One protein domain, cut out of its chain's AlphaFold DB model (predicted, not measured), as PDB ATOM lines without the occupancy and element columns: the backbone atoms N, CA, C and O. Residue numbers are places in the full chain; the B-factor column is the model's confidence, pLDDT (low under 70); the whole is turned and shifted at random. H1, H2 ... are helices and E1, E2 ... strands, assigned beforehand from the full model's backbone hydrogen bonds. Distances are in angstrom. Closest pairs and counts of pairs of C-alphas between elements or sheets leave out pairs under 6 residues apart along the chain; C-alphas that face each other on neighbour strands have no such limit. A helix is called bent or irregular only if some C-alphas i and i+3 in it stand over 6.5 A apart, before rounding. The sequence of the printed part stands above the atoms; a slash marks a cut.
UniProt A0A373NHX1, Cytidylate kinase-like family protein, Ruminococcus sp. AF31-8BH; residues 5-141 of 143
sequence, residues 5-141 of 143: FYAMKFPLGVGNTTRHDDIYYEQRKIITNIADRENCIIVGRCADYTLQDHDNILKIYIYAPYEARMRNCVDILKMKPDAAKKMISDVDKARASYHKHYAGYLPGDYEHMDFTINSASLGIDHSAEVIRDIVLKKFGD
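This is residues 5 to 141 of the 143 residues of the protein "Cytidylate kinase-like family protein" of Ruminococcus sp. AF31-8BH (UniProt A0A373NHX1). A loose chain of helices extends from a short pair of parallel strands, E1 and E2: the kinked helix H6 packs on the pair with its residues 119 to 134, H4 lies past the end of E1 and near H6, and the long H5 meets H4 in a corner and runs back, apart from E1. H1 packs on H5, and H2 meets H1 nearly at right angles, with little H3 between H2 and E1. The 137 printed residues hold, in order, H1 H2 H3 E1 H4 H5 E2 H6, and the class is mostly helix. The whole is compact, with a radius of gyration of the C-alphas of 16.1 A and spans of 47 by 41 by 25 A.

Begin at H1, residues 7 to 12, and go on to H2, residues 17 to 35; they only just touch, with 3 pairs of C-alphas within 8 A, the closest Pro 11 and His 20 at 6.9 A, about perpendicular at 82 degrees. Next, H3, residues 47 to 50, touches H2, the closest C-alphas being Thr 50 and Arg 28, 6.2 A apart. E1, residues 60 to 63, leads to H4, residues 66 to 76. H5, residues 81 to 103, touches H4 with its residues 81 to 88 alone, at a steep tilt of 61 degrees, opposite ways; the closest C-alphas are Cys 73 and Ala 84, 5.7 A apart. H5 also touches H1, with residues 91 to 98 alone, at a shallow tilt of 32 degrees, the same way; Leu 12 and Ala 94 are closest, their C-alphas 5.6 A apart. H5 and H2 are apart. E2, residues 115 to 118, is the parallel neighbour of E1 at 20 degrees; look for N 61 and O 115 at 2.9 A, and N 117 and O 61 at 2.8 A. E1, H4 H5, E2 form a strand-helix-strand unit, parallel neighbour strands with helices between, and its crossover is right-handed. H6, residues 119 to 141, has a kink of 80 degrees near residue 126; the closest C-alphas of E2 and H6, Ile 117 and Ser 127, are 7.3 A apart. Every O i to N i+4 pair is within hydrogen-bond range in H4 and H5, but 14 of 15 in H2, 15 of 19 in H6 and 0 of 2 in H1, where 2 of 3 O i to N i+3 pairs are; H3 is too short for an i+4 pair.

Find C-alpha 7 at (-32.113, -13.535, -37.052), where H1 begins. H2 is 27.2 A long. H5 starts at C-alpha 81, (-39.006, -22.125, -53.373), and runs 32.3 A; H6 spans 27.4 A and ends at C-alpha 141, (-0.404, 4.306, -52.945). H1 is irregular, only just, with C-alphas 8 and 11 7.0 A apart; H6 is irregular too, with C-alphas 121 and 124 9.2 A apart.

The two C-alphas farthest apart, those of Asp 82 and Asp 141, are 48.4 A apart. The printed part has no cut, and the links H2 to H3 and H5 to E2 are long. In this model, residues 5 to 18 have pLDDT under 70; the mean of the printed part is 90.8.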
ATOM      1  N   PHE A   5     -31.352 -17.530 -41.162       63.97
ATOM      2  CA  PHE A   5     -31.500 -16.252 -41.864       63.97
ATOM      3  C   PHE A   5     -32.569 -15.318 -41.269       63.97
ATOM      4  O   PHE A   5     -32.621 -14.142 -41.620       63.97
ATOM      5  N   TYR A   6     -33.437 -15.806 -40.374       61.97
ATOM      6  CA  TYR A   6     -34.462 -14.972 -39.737       61.97
ATOM      7  C   TYR A   6     -33.841 -13.969 -38.758       61.97
ATOM      8  O   TYR A   6     -34.212 -12.798 -38.764       61.97
ATOM      9  N   ALA A   7     -32.836 -14.399 -37.986       61.66
ATOM     10  CA  ALA A   7     -32.113 -13.535 -37.052       61.66
ATOM     11  C   ALA A   7     -31.441 -12.340 -37.754       61.66
ATOM     12  O   ALA A   7     -31.374 -11.249 -37.196       61.66
ATOM     13  N   MET A   8     -31.029 -12.496 -39.018       67.12
ATOM     14  CA  MET A   8     -30.407 -11.417 -39.796       67.12
ATOM     15  C   MET A   8     -31.362 -10.246 -40.081       67.12
ATOM     16  O   MET A   8     -30.903  -9.121 -40.288       67.12
ATOM     17  N   LYS A   9     -32.680 -10.495 -40.070       65.38
ATOM     18  CA  LYS A   9     -33.716  -9.468 -40.266       65.38
ATOM     19  C   LYS A   9     -33.992  -8.650 -39.008       65.38
ATOM     20  O   LYS A   9     -34.536  -7.557 -39.118       65.38
ATOM     21  N   PHE A  10     -33.637  -9.162 -37.832       63.66
ATOM     22  CA  PHE A  10     -33.993  -8.553 -36.552       63.66
ATOM     23  C   PHE A  10     -33.545  -7.086 -36.435       63.66
ATOM     24  O   PHE A  10     -34.384  -6.246 -36.121       63.66
ATOM     25  N   PRO A  11     -32.303  -6.720 -36.811       61.22
ATOM     26  CA  PRO A  11     -31.845  -5.339 -36.713       61.22
ATOM     27  C   PRO A  11     -32.199  -4.510 -37.963       61.22
ATOM     28  O   PRO A  11     -31.598  -3.474 -38.194       61.22
ATOM     29  N   LEU A  12     -33.118  -4.988 -38.814       62.62
ATOM     30  CA  LEU A  12     -33.685  -4.248 -39.950       62.62
ATOM     31  C   LEU A  12     -35.141  -3.813 -39.690       62.62
ATOM     32  O   LEU A  12     -35.864  -3.514 -40.636       62.62
ATOM     33  N   GLY A  13     -35.591  -3.809 -38.430       57.53
ATOM     34  CA  GLY A  13     -36.903  -3.264 -38.063       57.53
ATOM     35  C   GLY A  13     -38.026  -4.283 -37.837       57.53
ATOM     36  O   GLY A  13     -39.194  -3.908 -37.844       57.53
ATOM     37  N   VAL A  14     -37.736  -5.572 -37.614       53.34
ATOM     38  CA  VAL A  14     -38.786  -6.554 -37.263       53.34
ATOM     39  C   VAL A  14     -39.045  -6.503 -35.744       53.34
ATOM     40  O   VAL A  14     -38.457  -7.279 -34.999       53.34
ATOM     41  N   GLY A  15     -39.877  -5.564 -35.261       56.75
ATOM     42  CA  GLY A  15     -40.207  -5.403 -33.825       56.75
ATOM     43  C   GLY A  15     -40.472  -3.953 -33.370       56.75
ATOM     44  O   GLY A  15     -40.653  -3.085 -34.213       56.75
ATOM     45  N   ASN A  16     -40.483  -3.694 -32.051       54.69
ATOM     46  CA  ASN A  16     -40.816  -2.399 -31.415       54.69
ATOM     47  C   ASN A  16     -39.825  -1.254 -31.749       54.69
ATOM     48  O   ASN A  16     -38.618  -1.472 -31.695       54.69
ATOM     49  N   THR A  17     -40.334  -0.046 -32.032       60.91
ATOM     50  CA  THR A  17     -39.623   1.083 -32.674       60.91
ATOM     51  C   THR A  17     -38.502   1.713 -31.849       60.91
ATOM     52  O   THR A  17     -37.411   1.883 -32.372       60.91
ATOM     53  N   THR A  18     -38.704   1.980 -30.556       63.00
ATOM     54  CA  THR A  18     -37.686   2.641 -29.711       63.00
ATOM     55  C   THR A  18     -36.406   1.826 -29.538       63.00
ATOM     56  O   THR A  18     -35.317   2.381 -29.505       63.00
ATOM     57  N   ARG A  19     -36.508   0.493 -29.503       74.56
ATOM     58  CA  ARG A  19     -35.323  -0.377 -29.439       74.56
ATOM     59  C   ARG A  19     -34.523  -0.387 -30.742       74.56
ATOM     60  O   ARG A  19     -33.355  -0.757 -30.707       74.56
ATOM     61  N   HIS A  20     -35.131  -0.046 -31.880       77.94
ATOM     62  CA  HIS A  20     -34.420  -0.031 -33.162       77.94
ATOM     63  C   HIS A  20     -33.492   1.172 -33.277       77.94
ATOM     64  O   HIS A  20     -32.382   0.991 -33.772       77.94
ATOM     65  N   ASP A  21     -33.904   2.336 -32.772       87.38
ATOM     66  CA  ASP A  21     -33.070   3.543 -32.761       87.38
ATOM     67  C   ASP A  21     -31.846   3.342 -31.861       87.38
ATOM     68  O   ASP A  21     -30.718   3.563 -32.296       87.38
ATOM     69  N   ASP A  22     -32.042   2.817 -30.646       89.12
ATOM     70  CA  ASP A  22     -30.939   2.487 -29.733       89.12
ATOM     71  C   ASP A  22     -29.937   1.525 -30.393       89.12
ATOM     72  O   ASP A  22     -28.726   1.747 -30.370       89.12
ATOM     73  N   ILE A  23     -30.439   0.469 -31.048       89.81
ATOM     74  CA  ILE A  23     -29.599  -0.488 -31.780       89.81
ATOM     75  C   ILE A  23     -28.860   0.197 -32.934       89.81
ATOM     76  O   ILE A  23     -27.682  -0.093 -33.146       89.81
ATOM     77  N   TYR A  24     -29.525   1.077 -33.684       91.12
ATOM     78  CA  TYR A  24     -28.905   1.817 -34.779       91.12
ATOM     79  C   TYR A  24     -27.771   2.711 -34.275       91.12
ATOM     80  O   TYR A  24     -26.667   2.654 -34.818       91.12
ATOM     81  N   TYR A  25     -28.000   3.488 -33.215       93.44
ATOM     82  CA  TYR A  25     -26.983   4.380 -32.664       93.44
ATOM     83  C   TYR A  25     -25.788   3.614 -32.093       93.44
ATOM     84  O   TYR A  25     -24.647   4.020 -32.318       93.44
ATOM     85  N   GLU A  26     -26.014   2.484 -31.422       95.44
ATOM     86  CA  GLU A  26     -24.916   1.628 -30.966       95.44
ATOM     87  C   GLU A  26     -24.157   0.989 -32.139       95.44
ATOM     88  O   GLU A  26     -22.926   0.983 -32.147       95.44
ATOM     89  N   GLN A  27     -24.850   0.530 -33.188       94.38
ATOM     90  CA  GLN A  27     -24.193   0.043 -34.408       94.38
ATOM     91  C   GLN A  27     -23.360   1.131 -35.084       94.38
ATOM     92  O   GLN A  27     -22.235   0.850 -35.490       94.38
ATOM     93  N   ARG A  28     -23.877   2.364 -35.163       95.94
ATOM     94  CA  ARG A  28     -23.162   3.513 -35.724       95.94
ATOM     95  C   ARG A  28     -21.849   3.745 -34.977       95.94
ATOM     96  O   ARG A  28     -20.799   3.806 -35.605       95.94
ATOM     97  N   LYS A  29     -21.895   3.786 -33.640       97.19
ATOM     98  CA  LYS A  29     -20.698   3.935 -32.794       97.19
ATOM     99  C   LYS A  29     -19.693   2.811 -33.024       97.19
ATOM    100  O   LYS A  29     -18.504   3.089 -33.130       97.19
ATOM    101  N   ILE A  30     -20.146   1.558 -33.086       97.06
ATOM    102  CA  ILE A  30     -19.269   0.399 -33.309       97.06
ATOM    103  C   ILE A  30     -18.606   0.484 -34.689       97.06
ATOM    104  O   ILE A  30     -17.398   0.302 -34.791       97.06
ATOM    105  N   ILE A  31     -19.380   0.794 -35.733       97.62
ATOM    106  CA  ILE A  31     -18.893   0.941 -37.111       97.62
ATOM    107  C   ILE A  31     -17.820   2.027 -37.191       97.62
ATOM    108  O   ILE A  31     -16.730   1.750 -37.682       97.62
ATOM    109  N   THR A  32     -18.098   3.222 -36.661       96.62
ATOM    110  CA  THR A  32     -17.134   4.331 -36.640       96.62
ATOM    111  C   THR A  32     -15.874   3.953 -35.857       96.62
ATOM    112  O   THR A  32     -14.778   4.077 -36.386       96.62
ATOM    113  N   ASN A  33     -16.008   3.370 -34.658       96.94
ATOM    114  CA  ASN A  33     -14.848   2.958 -33.855       96.94
ATOM    115  C   ASN A  33     -13.962   1.910 -34.543       96.94
ATOM    116  O   ASN A  33     -12.756   1.904 -34.318       96.94
ATOM    117  N   ILE A  34     -14.534   0.980 -35.314       96.50
ATOM    118  CA  ILE A  34     -13.736  -0.003 -36.060       96.50
ATOM    119  C   ILE A  34     -13.030   0.695 -37.227       96.50
ATOM    120  O   ILE A  34     -11.820   0.540 -37.371       96.50
ATOM    121  N   ALA A  35     -13.757   1.504 -38.005       95.88
ATOM    122  CA  ALA A  35     -13.213   2.220 -39.159       95.88
ATOM    123  C   ALA A  35     -12.094   3.212 -38.785       95.88
ATOM    124  O   ALA A  35     -11.150   3.374 -39.552       95.88
ATOM    125  N   ASP A  36     -12.163   3.828 -37.603       94.62
ATOM    126  CA  ASP A  36     -11.121   4.730 -37.090       94.62
ATOM    127  C   ASP A  36      -9.840   3.998 -36.663       94.62
ATOM    128  O   ASP A  36      -8.773   4.605 -36.560       94.62
ATOM    129  N   ARG A  37      -9.936   2.701 -36.348       94.75
ATOM    130  CA  ARG A  37      -8.834   1.926 -35.762       94.75
ATOM    131  C   ARG A  37      -8.120   1.048 -36.771       94.75
ATOM    132  O   ARG A  37      -6.919   0.831 -36.620       94.75
ATOM    133  N   GLU A  38      -8.843   0.491 -37.736       93.62
ATOM    134  CA  GLU A  38      -8.295  -0.494 -38.661       93.62
ATOM    135  C   GLU A  38      -9.028  -0.547 -40.003       93.62
ATOM    136  O   GLU A  38     -10.197  -0.179 -40.144       93.62
ATOM    137  N   ASN A  39      -8.329  -1.095 -40.996       93.12
ATOM    138  CA  ASN A  39      -8.915  -1.415 -42.290       93.12
ATOM    139  C   ASN A  39      -9.915  -2.564 -42.127       93.12
ATOM    140  O   ASN A  39      -9.566  -3.641 -41.642       93.12
ATOM    141  N   CYS A  40     -11.153  -2.361 -42.570       95.81
ATOM    142  CA  CYS A  40     -12.217  -3.344 -42.410       95.81
ATOM    143  C   CYS A  40     -13.184  -3.363 -43.601       95.81
ATOM    144  O   CYS A  40     -13.252  -2.431 -44.401       95.81
ATOM    145  N   ILE A  41     -13.954  -4.449 -43.712       96.94
ATOM    146  CA  ILE A  41     -15.071  -4.569 -44.655       96.94
ATOM    147  C   ILE A  41     -16.361  -4.634 -43.844       96.94
ATOM    148  O   ILE A  41     -16.545  -5.539 -43.029       96.94
ATOM    149  N   ILE A  42     -17.276  -3.698 -44.096       96.69
ATOM    150  CA  ILE A  42     -18.555  -3.599 -43.388       96.69
ATOM    151  C   ILE A  42     -19.697  -3.862 -44.366       96.69
ATOM    152  O   ILE A  42     -19.822  -3.201 -45.394       96.69
ATOM    153  N   VAL A  43     -20.556  -4.833 -44.044       95.94
ATOM    154  CA  VAL A  43     -21.675  -5.235 -44.909       95.94
ATOM    155  C   VAL A  43     -23.003  -4.713 -44.357       95.94
ATOM    156  O   VAL A  43     -23.525  -5.209 -43.356       95.94
ATOM    157  N   GLY A  44     -23.607  -3.761 -45.069       93.19
ATOM    158  CA  GLY A  44     -24.934  -3.223 -44.766       93.19
ATOM    159  C   GLY A  44     -24.942  -2.240 -43.591       93.19
ATOM    160  O   GLY A  44     -24.028  -1.439 -43.446       93.19
ATOM    161  N   ARG A  45     -26.008  -2.274 -42.774       93.00
ATOM    162  CA  ARG A  45     -26.175  -1.450 -41.552       93.00
ATOM    163  C   ARG A  45     -26.101   0.071 -41.766       93.00
ATOM    164  O   ARG A  45     -25.880   0.794 -40.805       93.00
ATOM    165  N   CYS A  46     -26.346   0.549 -42.989       95.12
ATOM    166  CA  CYS A  46     -26.142   1.952 -43.378       95.12
ATOM    167  C   CYS A  46     -24.717   2.435 -43.071       95.12
ATOM    168  O   CYS A  46     -24.525   3.564 -42.621       95.12
ATOM    169  N   ALA A  47     -23.720   1.563 -43.250       96.69
ATOM    170  CA  ALA A  47     -22.315   1.910 -43.070       96.69
ATOM    171  C   ALA A  47     -21.864   2.990 -44.065       96.69
ATOM    172  O   ALA A  47     -21.093   3.867 -43.698       96.69
ATOM    173  N   ASP A  48     -22.406   2.971 -45.283       96.06
ATOM    174  CA  ASP A  48     -22.191   3.978 -46.326       96.06
ATOM    175  C   ASP A  48     -22.595   5.386 -45.866       96.06
ATOM    176  O   ASP A  48     -21.828   6.329 -46.029       96.06
ATOM    177  N   TYR A  49     -23.761   5.511 -45.229       96.88
ATOM    178  CA  TYR A  49     -24.230   6.766 -44.646       96.88
ATOM    179  C   TYR A  49     -23.518   7.087 -43.325       96.88
ATOM    180  O   TYR A  49     -23.226   8.237 -43.008       96.88
ATOM    181  N   THR A  50     -23.243   6.067 -42.513       96.94
ATOM    182  CA  THR A  50     -22.570   6.232 -41.221       96.94
ATOM    183  C   THR A  50     -21.187   6.838 -41.383       96.94
ATOM    184  O   THR A  50     -20.832   7.734 -40.623       96.94
ATOM    185  N   LEU A  51     -20.450   6.369 -42.387       96.88
ATOM    186  CA  LEU A  51     -19.083   6.774 -42.670       96.88
ATOM    187  C   LEU A  51     -19.007   7.848 -43.767       96.88
ATOM    188  O   LEU A  51     -17.936   8.045 -44.325       96.88
ATOM    189  N   GLN A  52     -20.105   8.535 -44.104       93.75
ATOM    190  CA  GLN A  52     -20.152   9.461 -45.250       93.75
ATOM    191  C   GLN A  52     -19.099  10.583 -45.200       93.75
ATOM    192  O   GLN A  52     -18.681  11.054 -46.252       93.75
ATOM    193  N   ASP A  53     -18.661  10.961 -43.995       91.81
ATOM    194  CA  ASP A  53     -17.655  12.001 -43.748       91.81
ATOM    195  C   ASP A  53     -16.223  11.438 -43.594       91.81
ATOM    196  O   ASP A  53     -15.315  12.164 -43.201       91.81
ATOM    197  N   HIS A  54     -16.002  10.141 -43.850       92.94
ATOM    198  CA  HIS A  54     -14.666   9.535 -43.826       92.94
ATOM    199  C   HIS A  54     -14.018   9.591 -45.214       92.94
ATOM    200  O   HIS A  54     -14.587   9.114 -46.194       92.94
ATOM    201  N   ASP A  55     -12.773  10.065 -45.283       85.06
ATOM    202  CA  ASP A  55     -12.062  10.259 -46.557       85.06
ATOM    203  C   ASP A  55     -11.593   8.943 -47.220       85.06
ATOM    204  O   ASP A  55     -11.466   8.862 -48.442       85.06
ATOM    205  N   ASN A  56     -11.392   7.875 -46.437       91.00
ATOM    206  CA  ASN A  56     -10.795   6.611 -46.898       91.00
ATOM    207  C   ASN A  56     -11.804   5.458 -46.992       91.00
ATOM    208  O   ASN A  56     -11.564   4.359 -46.491       91.00
ATOM    209  N   ILE A  57     -12.949   5.696 -47.635       95.06
ATOM    210  CA  ILE A  57     -13.981   4.665 -47.819       95.06
ATOM    211  C   ILE A  57     -14.239   4.337 -49.288       95.06
ATOM    212  O   ILE A  57     -14.043   5.148 -50.197       95.06
ATOM    213  N   LEU A  58     -14.702   3.113 -49.529       96.19
ATOM    214  CA  LEU A  58     -15.180   2.649 -50.826       96.19
ATOM    215  C   LEU A  58     -16.572   2.040 -50.649       96.19
ATOM    216  O   LEU A  58     -16.733   1.026 -49.971       96.19
ATOM    217  N   LYS A  59     -17.581   2.666 -51.258       97.25
ATOM    218  CA  LYS A  59     -18.991   2.281 -51.123       97.25
ATOM    219  C   LYS A  59     -19.417   1.424 -52.310       97.25
ATOM    220  O   LYS A  59     -19.517   1.917 -53.433       97.25
ATOM    221  N   ILE A  60     -19.667   0.136 -52.068       97.62
ATOM    222  CA  ILE A  60     -20.027  -0.829 -53.115       97.62
ATOM    223  C   ILE A  60     -21.394  -1.438 -52.827       97.62
ATOM    224  O   ILE A  60     -21.613  -2.036 -51.772       97.62
ATOM    225  N   TYR A  61     -22.286  -1.378 -53.813       97.75
ATOM    226  CA  TYR A  61     -23.560  -2.083 -53.785       97.75
ATOM    227  C   TYR A  61     -23.530  -3.317 -54.694       97.75
ATOM    228  O   TYR A  61     -23.322  -3.216 -55.902       97.75
ATOM    229  N   ILE A  62     -23.769  -4.500 -54.126       97.00
ATOM    230  CA  ILE A  62     -23.810  -5.765 -54.872       97.00
ATOM    231  C   ILE A  62     -25.264  -6.183 -55.088       97.00
ATOM    232  O   ILE A  62     -26.034  -6.318 -54.134       97.00
ATOM    233  N   TYR A  63     -25.627  -6.455 -56.339       96.50
ATOM    234  CA  TYR A  63     -26.958  -6.917 -56.718       96.50
ATOM    235  C   TYR A  63     -26.904  -8.080 -57.712       96.50
ATOM    236  O   TYR A  63     -25.850  -8.451 -58.218       96.50
ATOM    237  N   ALA A  64     -28.068  -8.672 -57.979       97.25
ATOM    238  CA  ALA A  64     -28.252  -9.672 -59.023       97.25
ATOM    239  C   ALA A  64     -29.719  -9.689 -59.501       97.25
ATOM    240  O   ALA A  64     -30.622  -9.381 -58.708       97.25
ATOM    241  N   PRO A  65     -29.994 -10.089 -60.762       97.31
ATOM    242  CA  PRO A  65     -31.347 -10.337 -61.245       97.31
ATOM    243  C   PRO A  65     -32.105 -11.301 -60.331       97.31
ATOM    244  O   PRO A  65     -31.513 -12.187 -59.710       97.31
ATOM    245  N   TYR A  66     -33.427 -11.143 -60.261       97.06
ATOM    246  CA  TYR A  66     -34.277 -11.927 -59.362       97.06
ATOM    247  C   TYR A  66     -34.062 -13.442 -59.511       97.06
ATOM    248  O   TYR A  66     -33.847 -14.121 -58.510       97.06
ATOM    249  N   GLU A  67     -34.006 -13.951 -60.744       96.81
ATOM    250  CA  GLU A  67     -33.802 -15.383 -61.010       96.81
ATOM    251  C   GLU A  67     -32.467 -15.912 -60.470       96.81
ATOM    252  O   GLU A  67     -32.401 -17.009 -59.920       96.81
ATOM    253  N   ALA A  68     -31.394 -15.121 -60.560       96.94
ATOM    254  CA  ALA A  68     -30.096 -15.508 -60.015       96.94
ATOM    255  C   ALA A  68     -30.125 -15.563 -58.479       96.94
ATOM    256  O   ALA A  68     -29.599 -16.503 -57.880       96.94
ATOM    257  N   ARG A  69     -30.802 -14.602 -57.834       96.94
ATOM    258  CA  ARG A  69     -31.005 -14.602 -56.376       96.94
ATOM    259  C   ARG A  69     -31.861 -15.786 -55.927       96.94
ATOM    260  O   ARG A  69     -31.542 -16.419 -54.924       96.94
ATOM    261  N   MET A  70     -32.903 -16.108 -56.690       97.44
ATOM    262  CA  MET A  70     -33.788 -17.240 -56.431       97.44
ATOM    263  C   MET A  70     -33.033 -18.570 -56.494       97.44
ATOM    264  O   MET A  70     -33.107 -19.350 -55.543       97.44
ATOM    265  N   ARG A  71     -32.236 -18.790 -57.551       96.25
ATOM    266  CA  ARG A  71     -31.347 -19.957 -57.658       96.25
ATOM    267  C   ARG A  71     -30.384 -20.047 -56.484       96.25
ATOM    268  O   ARG A  71     -30.285 -21.095 -55.868       96.25
ATOM    269  N   ASN A  72     -29.746 -18.945 -56.090       94.44
ATOM    270  CA  ASN A  72     -28.870 -18.959 -54.918       94.44
ATOM    271  C   ASN A  72     -29.614 -19.399 -53.640       94.44
ATOM    272  O   ASN A  72     -29.134 -20.251 -52.895       94.44
ATOM    273  N   CYS A  73     -30.814 -18.868 -53.388       95.00
ATOM    274  CA  CYS A  73     -31.600 -19.258 -52.219       95.00
ATOM    275  C   CYS A  73     -32.027 -20.737 -52.241       95.00
ATOM    276  O   CYS A  73     -32.001 -21.395 -51.201       95.00
ATOM    277  N   VAL A  74     -32.429 -21.266 -53.395       96.00
ATOM    278  CA  VAL A  74     -32.910 -22.651 -53.506       96.00
ATOM    279  C   VAL A  74     -31.749 -23.641 -53.578       96.00
ATOM    280  O   VAL A  74     -31.702 -24.597 -52.808       96.00
ATOM    281  N   ASP A  75     -30.781 -23.393 -54.450       95.31
ATOM    282  CA  ASP A  75     -29.746 -24.362 -54.800       95.31
ATOM    283  C   ASP A  75     -28.577 -24.330 -53.816       95.31
ATOM    284  O   ASP A  75     -28.055 -25.388 -53.464       95.31
ATOM    285  N   ILE A  76     -28.187 -23.145 -53.335       91.12
ATOM    286  CA  ILE A  76     -27.058 -22.981 -52.407       91.12
ATOM    287  C   ILE A  76     -27.547 -22.975 -50.961       91.12
ATOM    288  O   ILE A  76     -27.086 -23.776 -50.152       91.12
ATOM    289  N   LEU A  77     -28.529 -22.127 -50.633       89.56
ATOM    290  CA  LEU A  77     -29.050 -22.014 -49.261       89.56
ATOM    291  C   LEU A  77     -30.091 -23.090 -48.909       89.56
ATOM    292  O   LEU A  77     -30.604 -23.100 -47.787       89.56
ATOM    293  N   LYS A  78     -30.409 -23.990 -49.853       94.44
ATOM    294  CA  LYS A  78     -31.322 -25.136 -49.683       94.44
ATOM    295  C   LYS A  78     -32.701 -24.746 -49.145       94.44
ATOM    296  O   LYS A  78     -33.334 -25.490 -48.393       94.44
ATOM    297  N   MET A  79     -33.190 -23.567 -49.525       93.62
ATOM    298  CA  MET A  79     -34.515 -23.096 -49.140       93.62
ATOM    299  C   MET A  79     -35.604 -23.697 -50.031       93.62
ATOM    300  O   MET A  79     -35.423 -23.871 -51.233       93.62
ATOM    301  N   LYS A  80     -36.796 -23.928 -49.464       95.25
ATOM    302  CA  LYS A  80     -37.986 -24.227 -50.277       95.25
ATOM    303  C   LYS A  80     -38.316 -23.026 -51.182       95.25
ATOM    304  O   LYS A  80     -38.246 -21.900 -50.680       95.25
ATOM    305  N   PRO A  81     -38.748 -23.225 -52.442       95.38
ATOM    306  CA  PRO A  81     -39.006 -22.125 -53.373       95.38
ATOM    307  C   PRO A  81     -39.932 -21.024 -52.827       95.38
ATOM    308  O   PRO A  81     -39.578 -19.846 -52.841       95.38
ATOM    309  N   ASP A  82     -41.072 -21.381 -52.234       94.50
ATOM    310  CA  ASP A  82     -41.991 -20.378 -51.671       94.50
ATOM    311  C   ASP A  82     -41.367 -19.587 -50.512       94.50
ATOM    312  O   ASP A  82     -41.568 -18.376 -50.376       94.50
ATOM    313  N   ALA A  83     -40.548 -20.256 -49.696       93.12
ATOM    314  CA  ALA A  83     -39.825 -19.618 -48.603       93.12
ATOM    315  C   ALA A  83     -38.719 -18.688 -49.121       93.12
ATOM    316  O   ALA A  83     -38.534 -17.609 -48.561       93.12
ATOM    317  N   ALA A  84     -38.018 -19.069 -50.193       94.62
ATOM    318  CA  ALA A  84     -37.010 -18.241 -50.851       94.62
ATOM    319  C   ALA A  84     -37.632 -16.970 -51.446       94.62
ATOM    320  O   ALA A  84     -37.183 -15.866 -51.137       94.62
ATOM    321  N   LYS A  85     -38.733 -17.106 -52.200       95.81
ATOM    322  CA  LYS A  85     -39.483 -15.973 -52.765       95.81
ATOM    323  C   LYS A  85     -39.916 -14.984 -51.682       95.81
ATOM    324  O   LYS A  85     -39.679 -13.779 -51.802       95.81
ATOM    325  N   LYS A  86     -40.513 -15.490 -50.596       92.56
ATOM    326  CA  LYS A  86     -40.902 -14.652 -49.455       92.56
ATOM    327  C   LYS A  86     -39.688 -14.012 -48.784       92.56
ATOM    328  O   LYS A  86     -39.730 -12.831 -48.452       92.56
ATOM    329  N   MET A  87     -38.605 -14.760 -48.593       90.44
ATOM    330  CA  MET A  87     -37.400 -14.245 -47.953       90.44
ATOM    331  C   MET A  87     -36.777 -13.098 -48.738       90.44
ATOM    332  O   MET A  87     -36.502 -12.072 -48.125       90.44
ATOM    333  N   ILE A  88     -36.613 -13.252 -50.053       94.25
ATOM    334  CA  ILE A  88     -36.084 -12.206 -50.935       94.25
ATOM    335  C   ILE A  88     -36.926 -10.935 -50.796       94.25
ATOM    336  O   ILE A  88     -36.395  -9.884 -50.449       94.25
ATOM    337  N   SER A  89     -38.249 -11.046 -50.968       94.12
ATOM    338  CA  SER A  89     -39.145  -9.886 -50.884       94.12
ATOM    339  C   SER A  89     -39.102  -9.202 -49.514       94.12
ATOM    340  O   SER A  89     -39.009  -7.979 -49.436       94.12
ATOM    341  N   ASP A  90     -39.149  -9.979 -48.431       90.44
ATOM    342  CA  ASP A  90     -39.138  -9.442 -47.072       90.44
ATOM    343  C   ASP A  90     -37.794  -8.760 -46.739       90.44
ATOM    344  O   ASP A  90     -37.790  -7.715 -46.093       90.44
ATOM    345  N   VAL A  91     -36.654  -9.337 -47.151       90.62
ATOM    346  CA  VAL A  91     -35.319  -8.754 -46.902       90.62
ATOM    347  C   VAL A  91     -35.121  -7.477 -47.709       90.62
ATOM    348  O   VAL A  91     -34.650  -6.491 -47.147       90.62
ATOM    349  N   ASP A  92     -35.499  -7.466 -48.988       94.06
ATOM    350  CA  ASP A  92     -35.381  -6.279 -49.840       94.06
ATOM    351  C   ASP A  92     -36.204  -5.116 -49.266       94.06
ATOM    352  O   ASP A  92     -35.697  -4.002 -49.127       94.06
ATOM    353  N   LYS A  93     -37.447  -5.389 -48.841       92.44
ATOM    354  CA  LYS A  93     -38.312  -4.397 -48.181       92.44
ATOM    355  C   LYS A  93     -37.718  -3.897 -46.868       92.44
ATOM    356  O   LYS A  93     -37.706  -2.691 -46.639       92.44
ATOM    357  N   ALA A  94     -37.213  -4.797 -46.025       89.88
ATOM    358  CA  ALA A  94     -36.615  -4.422 -44.746       89.88
ATOM    359  C   ALA A  94     -35.365  -3.549 -44.942       89.88
ATOM    360  O   ALA A  94     -35.239  -2.511 -44.304       89.88
ATOM    361  N   ARG A  95     -34.478  -3.914 -45.880       92.44
ATOM    362  CA  ARG A  95     -33.293  -3.114 -46.228       92.44
ATOM    363  C   ARG A  95     -33.681  -1.740 -46.763       92.44
ATOM    364  O   ARG A  95     -33.130  -0.751 -46.301       92.44
ATOM    365  N   ALA A  96     -34.638  -1.670 -47.687       93.88
ATOM    366  CA  ALA A  96     -35.106  -0.403 -48.238       93.88
ATOM    367  C   ALA A  96     -35.732   0.502 -47.167       93.88
ATOM    368  O   ALA A  96     -35.435   1.691 -47.130       93.88
ATOM    369  N   SER A  97     -36.567  -0.058 -46.286       92.25
ATOM    370  CA  SER A  97     -37.206   0.692 -45.200       92.25
ATOM    371  C   SER A  97     -36.186   1.206 -44.191       92.25
ATOM    372  O   SER A  97     -36.212   2.382 -43.852       92.25
ATOM    373  N   TYR A  98     -35.281   0.337 -43.733       91.56
ATOM    374  CA  TYR A  98     -34.226   0.686 -42.784       91.56
ATOM    375  C   TYR A  98     -33.331   1.800 -43.338       91.56
ATOM    376  O   TYR A  98     -33.094   2.804 -42.677       91.56
ATOM    377  N   HIS A  99     -32.899   1.657 -44.591       94.69
ATOM    378  CA  HIS A  99     -32.010   2.618 -45.230       94.69
ATOM    379  C   HIS A  99     -32.673   3.969 -45.474       94.69
ATOM    380  O   HIS A  99     -32.104   5.000 -45.134       94.69
ATOM    381  N   LYS A 100     -33.913   3.973 -45.976       95.25
ATOM    382  CA  LYS A 100     -34.678   5.213 -46.132       95.25
ATOM    383  C   LYS A 100     -34.905   5.921 -44.806       95.25
ATOM    384  O   LYS A 100     -34.882   7.142 -44.776       95.25
ATOM    385  N   HIS A 101     -35.139   5.168 -43.734       94.25
ATOM    386  CA  HIS A 101     -35.392   5.746 -42.423       94.25
ATOM    387  C   HIS A 101     -34.169   6.483 -41.866       94.25
ATOM    388  O   HIS A 101     -34.311   7.615 -41.418       94.25
ATOM    389  N   TYR A 102     -32.978   5.876 -41.935       94.69
ATOM    390  CA  TYR A 102     -31.775   6.449 -41.321       94.69
ATOM    391  C   TYR A 102     -30.915   7.303 -42.257       94.69
ATOM    392  O   TYR A 102     -30.291   8.252 -41.794       94.69
ATOM    393  N   ALA A 103     -30.864   6.973 -43.547       95.19
ATOM    394  CA  ALA A 103     -30.010   7.645 -44.528       95.19
ATOM    395  C   ALA A 103     -30.793   8.525 -45.518       95.19
ATOM    396  O   ALA A 103     -30.202   9.330 -46.223       95.19
ATOM    397  N   GLY A 104     -32.119   8.377 -45.608       96.69
ATOM    398  CA  GLY A 104     -32.963   9.163 -46.520       96.69
ATOM    399  C   GLY A 104     -33.023   8.651 -47.967       96.69
ATOM    400  O   GLY A 104     -33.920   9.046 -48.708       96.69
ATOM    401  N   TYR A 105     -32.152   7.718 -48.360       97.00
ATOM    402  CA  TYR A 105     -32.093   7.137 -49.711       97.00
ATOM    403  C   TYR A 105     -32.131   5.598 -49.699       97.00
ATOM    404  O   TYR A 105     -32.194   4.959 -48.645       97.00
ATOM    405  N   LEU A 106     -32.174   4.976 -50.884       96.75
ATOM    406  CA  LEU A 106     -32.212   3.514 -51.037       96.75
ATOM    407  C   LEU A 106     -30.803   2.890 -50.947       96.75
ATOM    408  O   LEU A 106     -29.858   3.496 -51.428       96.75
ATOM    409  N   PRO A 107     -30.644   1.636 -50.468       94.88
ATOM    410  CA  PRO A 107     -29.320   1.016 -50.294       94.88
ATOM    411  C   PRO A 107     -28.438   0.930 -51.550       94.88
ATOM    412  O   PRO A 107     -27.234   0.748 -51.437       94.88
ATOM    413  N   GLY A 108     -29.048   0.955 -52.737       94.31
ATOM    414  CA  GLY A 108     -28.363   0.856 -54.028       94.31
ATOM    415  C   GLY A 108     -28.554   2.093 -54.895       94.31
ATOM    416  O   GLY A 108     -28.537   1.975 -56.117       94.31
ATOM    417  N   ASP A 109     -28.832   3.238 -54.273       96.12
ATOM    418  CA  ASP A 109     -28.922   4.519 -54.961       96.12
ATOM    419  C   ASP A 109     -27.547   4.901 -55.532       96.12
ATOM    420  O   ASP A 109     -26.565   4.999 -54.794       96.12
ATOM    421  N   TYR A 110     -27.466   5.072 -56.855       94.38
ATOM    422  CA  TYR A 110     -26.199   5.312 -57.544       94.38
ATOM    423  C   TYR A 110     -25.589   6.673 -57.188       94.38
ATOM    424  O   TYR A 110     -24.390   6.844 -57.361       94.38
ATOM    425  N   GLU A 111     -26.377   7.622 -56.674       95.88
ATOM    426  CA  GLU A 111     -25.863   8.928 -56.243       95.88
ATOM    427  C   GLU A 111     -25.043   8.828 -54.948       95.88
ATOM    428  O   GLU A 111     -24.251   9.715 -54.640       95.88
ATOM    429  N   HIS A 112     -25.198   7.730 -54.202       95.88
ATOM    430  CA  HIS A 112     -24.580   7.540 -52.889       95.88
ATOM    431  C   HIS A 112     -23.521   6.429 -52.870       95.88
ATOM    432  O   HIS A 112     -22.790   6.299 -51.882       95.88
ATOM    433  N   MET A 113     -23.412   5.649 -53.948       96.25
ATOM    434  CA  MET A 113     -22.482   4.527 -54.098       96.25
ATOM    435  C   MET A 113     -21.363   4.869 -55.081       96.25
ATOM    436  O   MET A 113     -21.610   5.501 -56.101       96.25
ATOM    437  N   ASP A 114     -20.150   4.375 -54.826       96.56
ATOM    438  CA  ASP A 114     -19.043   4.524 -55.776       96.56
ATOM    439  C   ASP A 114     -19.179   3.512 -56.925       96.56
ATOM    440  O   ASP A 114     -18.942   3.833 -58.088       96.56
ATOM    441  N   PHE A 115     -19.570   2.272 -56.601       96.88
ATOM    442  CA  PHE A 115     -19.725   1.197 -57.583       96.88
ATOM    443  C   PHE A 115     -20.939   0.317 -57.297       96.88
ATOM    444  O   PHE A 115     -21.214  -0.066 -56.159       96.88
ATOM    445  N   THR A 116     -21.622  -0.093 -58.365       96.50
ATOM    446  CA  THR A 116     -22.693  -1.091 -58.317       96.50
ATOM    447  C   THR A 116     -22.307  -2.313 -59.141       96.50
ATOM    448  O   THR A 116     -22.046  -2.187 -60.337       96.50
ATOM    449  N   ILE A 117     -22.291  -3.499 -58.535       96.56
ATOM    450  CA  ILE A 117     -21.796  -4.724 -59.175       96.56
ATOM    451  C   ILE A 117     -22.916  -5.753 -59.290       96.56
ATOM    452  O   ILE A 117     -23.492  -6.187 -58.290       96.56
ATOM    453  N   ASN A 118     -23.194  -6.180 -60.524       96.62
ATOM    454  CA  ASN A 118     -24.064  -7.316 -60.796       96.62
ATOM    455  C   ASN A 118     -23.280  -8.628 -60.653       96.62
ATOM    456  O   ASN A 118     -22.635  -9.081 -61.602       96.62
ATOM    457  N   SER A 119     -23.381  -9.279 -59.495       96.62
ATOM    458  CA  SER A 119     -22.631 -10.511 -59.223       96.62
ATOM    459  C   SER A 119     -23.076 -11.702 -60.073       96.62
ATOM    460  O   SER A 119     -22.313 -12.649 -60.248       96.62
ATOM    461  N   ALA A 120     -24.270 -11.661 -60.677       96.19
ATOM    462  CA  ALA A 120     -24.710 -12.702 -61.605       96.19
ATOM    463  C   ALA A 120     -24.007 -12.633 -62.970       96.19
ATOM    464  O   ALA A 120     -24.059 -13.607 -63.714       96.19
ATOM    465  N   SER A 121     -23.386 -11.497 -63.309       95.69
ATOM    466  CA  SER A 121     -22.679 -11.329 -64.584       95.69
ATOM    467  C   SER A 121     -21.294 -11.968 -64.574       95.69
ATOM    468  O   SER A 121     -20.860 -12.480 -65.599       95.69
ATOM    469  N   LEU A 122     -20.594 -11.904 -63.439       92.38
ATOM    470  CA  LEU A 122     -19.200 -12.342 -63.310       92.38
ATOM    471  C   LEU A 122     -19.048 -13.584 -62.411       92.38
ATOM    472  O   LEU A 122     -18.023 -14.263 -62.445       92.38
ATOM    473  N   GLY A 123     -20.067 -13.909 -61.614       93.75
ATOM    474  CA  GLY A 123     -19.943 -14.874 -60.525       93.75
ATOM    475  C   GLY A 123     -19.249 -14.264 -59.305       93.75
ATOM    476  O   GLY A 123     -18.826 -13.106 -59.322       93.75
ATOM    477  N   ILE A 124     -19.165 -15.033 -58.219       92.75
ATOM    478  CA  ILE A 124     -18.652 -14.548 -56.928       92.75
ATOM    479  C   ILE A 124     -17.162 -14.205 -57.028       92.75
ATOM    480  O   ILE A 124     -16.786 -13.083 -56.695       92.75
ATOM    481  N   ASP A 125     -16.348 -15.131 -57.536       96.25
ATOM    482  CA  ASP A 125     -14.886 -15.007 -57.522       96.25
ATOM    483  C   ASP A 125     -14.409 -13.817 -58.361       96.25
ATOM    484  O   ASP A 125     -13.760 -12.912 -57.841       96.25
ATOM    485  N   HIS A 126     -14.842 -13.721 -59.620       97.44
ATOM    486  CA  HIS A 126     -14.478 -12.588 -60.473       97.44
ATOM    487  C   HIS A 126     -15.064 -11.255 -59.975       97.44
ATOM    488  O   HIS A 126     -14.450 -10.207 -60.162       97.44
ATOM    489  N   SER A 127     -16.230 -11.252 -59.309       97.62
ATOM    490  CA  SER A 127     -16.733 -10.023 -58.672       97.62
ATOM    491  C   SER A 127     -15.811  -9.575 -57.536       97.62
ATOM    492  O   SER A 127     -15.552  -8.381 -57.397       97.62
ATOM    493  N   ALA A 128     -15.301 -10.514 -56.736       97.44
ATOM    494  CA  ALA A 128     -14.349 -10.220 -55.670       97.44
ATOM    495  C   ALA A 128     -13.004  -9.721 -56.224       97.44
ATOM    496  O   ALA A 128     -12.445  -8.767 -55.687       97.44
ATOM    497  N   GLU A 129     -12.519 -10.298 -57.326       97.88
ATOM    498  CA  GLU A 129     -11.316  -9.824 -58.026       97.88
ATOM    499  C   GLU A 129     -11.476  -8.391 -58.536       97.88
ATOM    500  O   GLU A 129     -10.604  -7.558 -58.302       97.88
ATOM    501  N   VAL A 130     -12.617  -8.063 -59.152       97.75
ATOM    502  CA  VAL A 130     -12.908  -6.691 -59.594       97.75
ATOM    503  C   VAL A 130     -12.911  -5.722 -58.413       97.75
ATOM    504  O   VAL A 130     -12.317  -4.648 -58.504       97.75
ATOM    505  N   ILE A 131     -13.535  -6.091 -57.289       97.38
ATOM    506  CA  ILE A 131     -13.542  -5.259 -56.077       97.38
ATOM    507  C   ILE A 131     -12.119  -5.054 -55.551       97.38
ATOM    508  O   ILE A 131     -11.739  -3.922 -55.252       97.38
ATOM    509  N   ARG A 132     -11.312  -6.120 -55.481       96.56
ATOM    510  CA  ARG A 132      -9.898  -6.039 -55.090       96.56
ATOM    511  C   ARG A 132      -9.138  -5.074 -55.997       96.56
ATOM    512  O   ARG A 132      -8.414  -4.221 -55.500       96.56
ATOM    513  N   ASP A 133      -9.311  -5.177 -57.309       96.81
ATOM    514  CA  ASP A 133      -8.603  -4.328 -58.265       96.81
ATOM    515  C   ASP A 133      -9.034  -2.855 -58.161       96.81
ATOM    516  O   ASP A 133      -8.208  -1.964 -58.355       96.81
ATOM    517  N   ILE A 134     -10.301  -2.580 -57.828       96.38
ATOM    518  CA  ILE A 134     -10.775  -1.225 -57.505       96.38
ATOM    519  C   ILE A 134     -10.080  -0.707 -56.242       96.38
ATOM    520  O   ILE A 134      -9.572   0.411 -56.251       96.38
ATOM    521  N   VAL A 135     -10.019  -1.514 -55.177       95.25
ATOM    522  CA  VAL A 135      -9.345  -1.160 -53.914       95.25
ATOM    523  C   VAL A 135      -7.866  -0.858 -54.155       95.25
ATOM    524  O   VAL A 135      -7.393   0.195 -53.742       95.25
ATOM    525  N   LEU A 136      -7.152  -1.725 -54.882       94.75
ATOM    526  CA  LEU A 136      -5.741  -1.520 -55.226       94.75
ATOM    527  C   LEU A 136      -5.525  -0.248 -56.057       94.75
ATOM    528  O   LEU A 136      -4.530   0.433 -55.869       94.75
ATOM    529  N   LYS A 137      -6.447   0.111 -56.955       93.88
ATOM    530  CA  LYS A 137      -6.338   1.353 -57.742       93.88
ATOM    531  C   LYS A 137      -6.679   2.606 -56.939       93.88
ATOM    532  O   LYS A 137      -6.092   3.648 -57.190       93.88
ATOM    533  N   LYS A 138      -7.642   2.521 -56.017       91.62
ATOM    534  CA  LYS A 138      -8.091   3.664 -55.207       91.62
ATOM    535  C   LYS A 138      -7.139   3.959 -54.046       91.62
ATOM    536  O   LYS A 138      -6.943   5.120 -53.720       91.62
ATOM    537  N   PHE A 139      -6.567   2.918 -53.439       91.06
ATOM    538  CA  PHE A 139      -5.788   3.016 -52.199       91.06
ATOM    539  C   PHE A 139      -4.372   2.431 -52.301       91.06
ATOM    540  O   PHE A 139      -3.675   2.381 -51.296       91.06
ATOM    541  N   GLY A 140      -3.933   1.954 -53.470       77.44
ATOM    542  CA  GLY A 140      -2.645   1.259 -53.629       77.44
ATOM    543  C   GLY A 140      -1.418   2.082 -53.252       77.44
ATOM    544  O   GLY A 140      -0.443   1.507 -52.789       77.44
ATOM    545  N   ASP A 141      -1.487   3.408 -53.369       71.56
ATOM    546  CA  ASP A 141      -0.404   4.306 -52.945       71.56
ATOM    547  C   ASP A 141      -0.406   4.568 -51.420       71.56
ATOM    548  O   ASP A 141       0.475   5.254 -50.904       71.56
TER     549      ASP A 141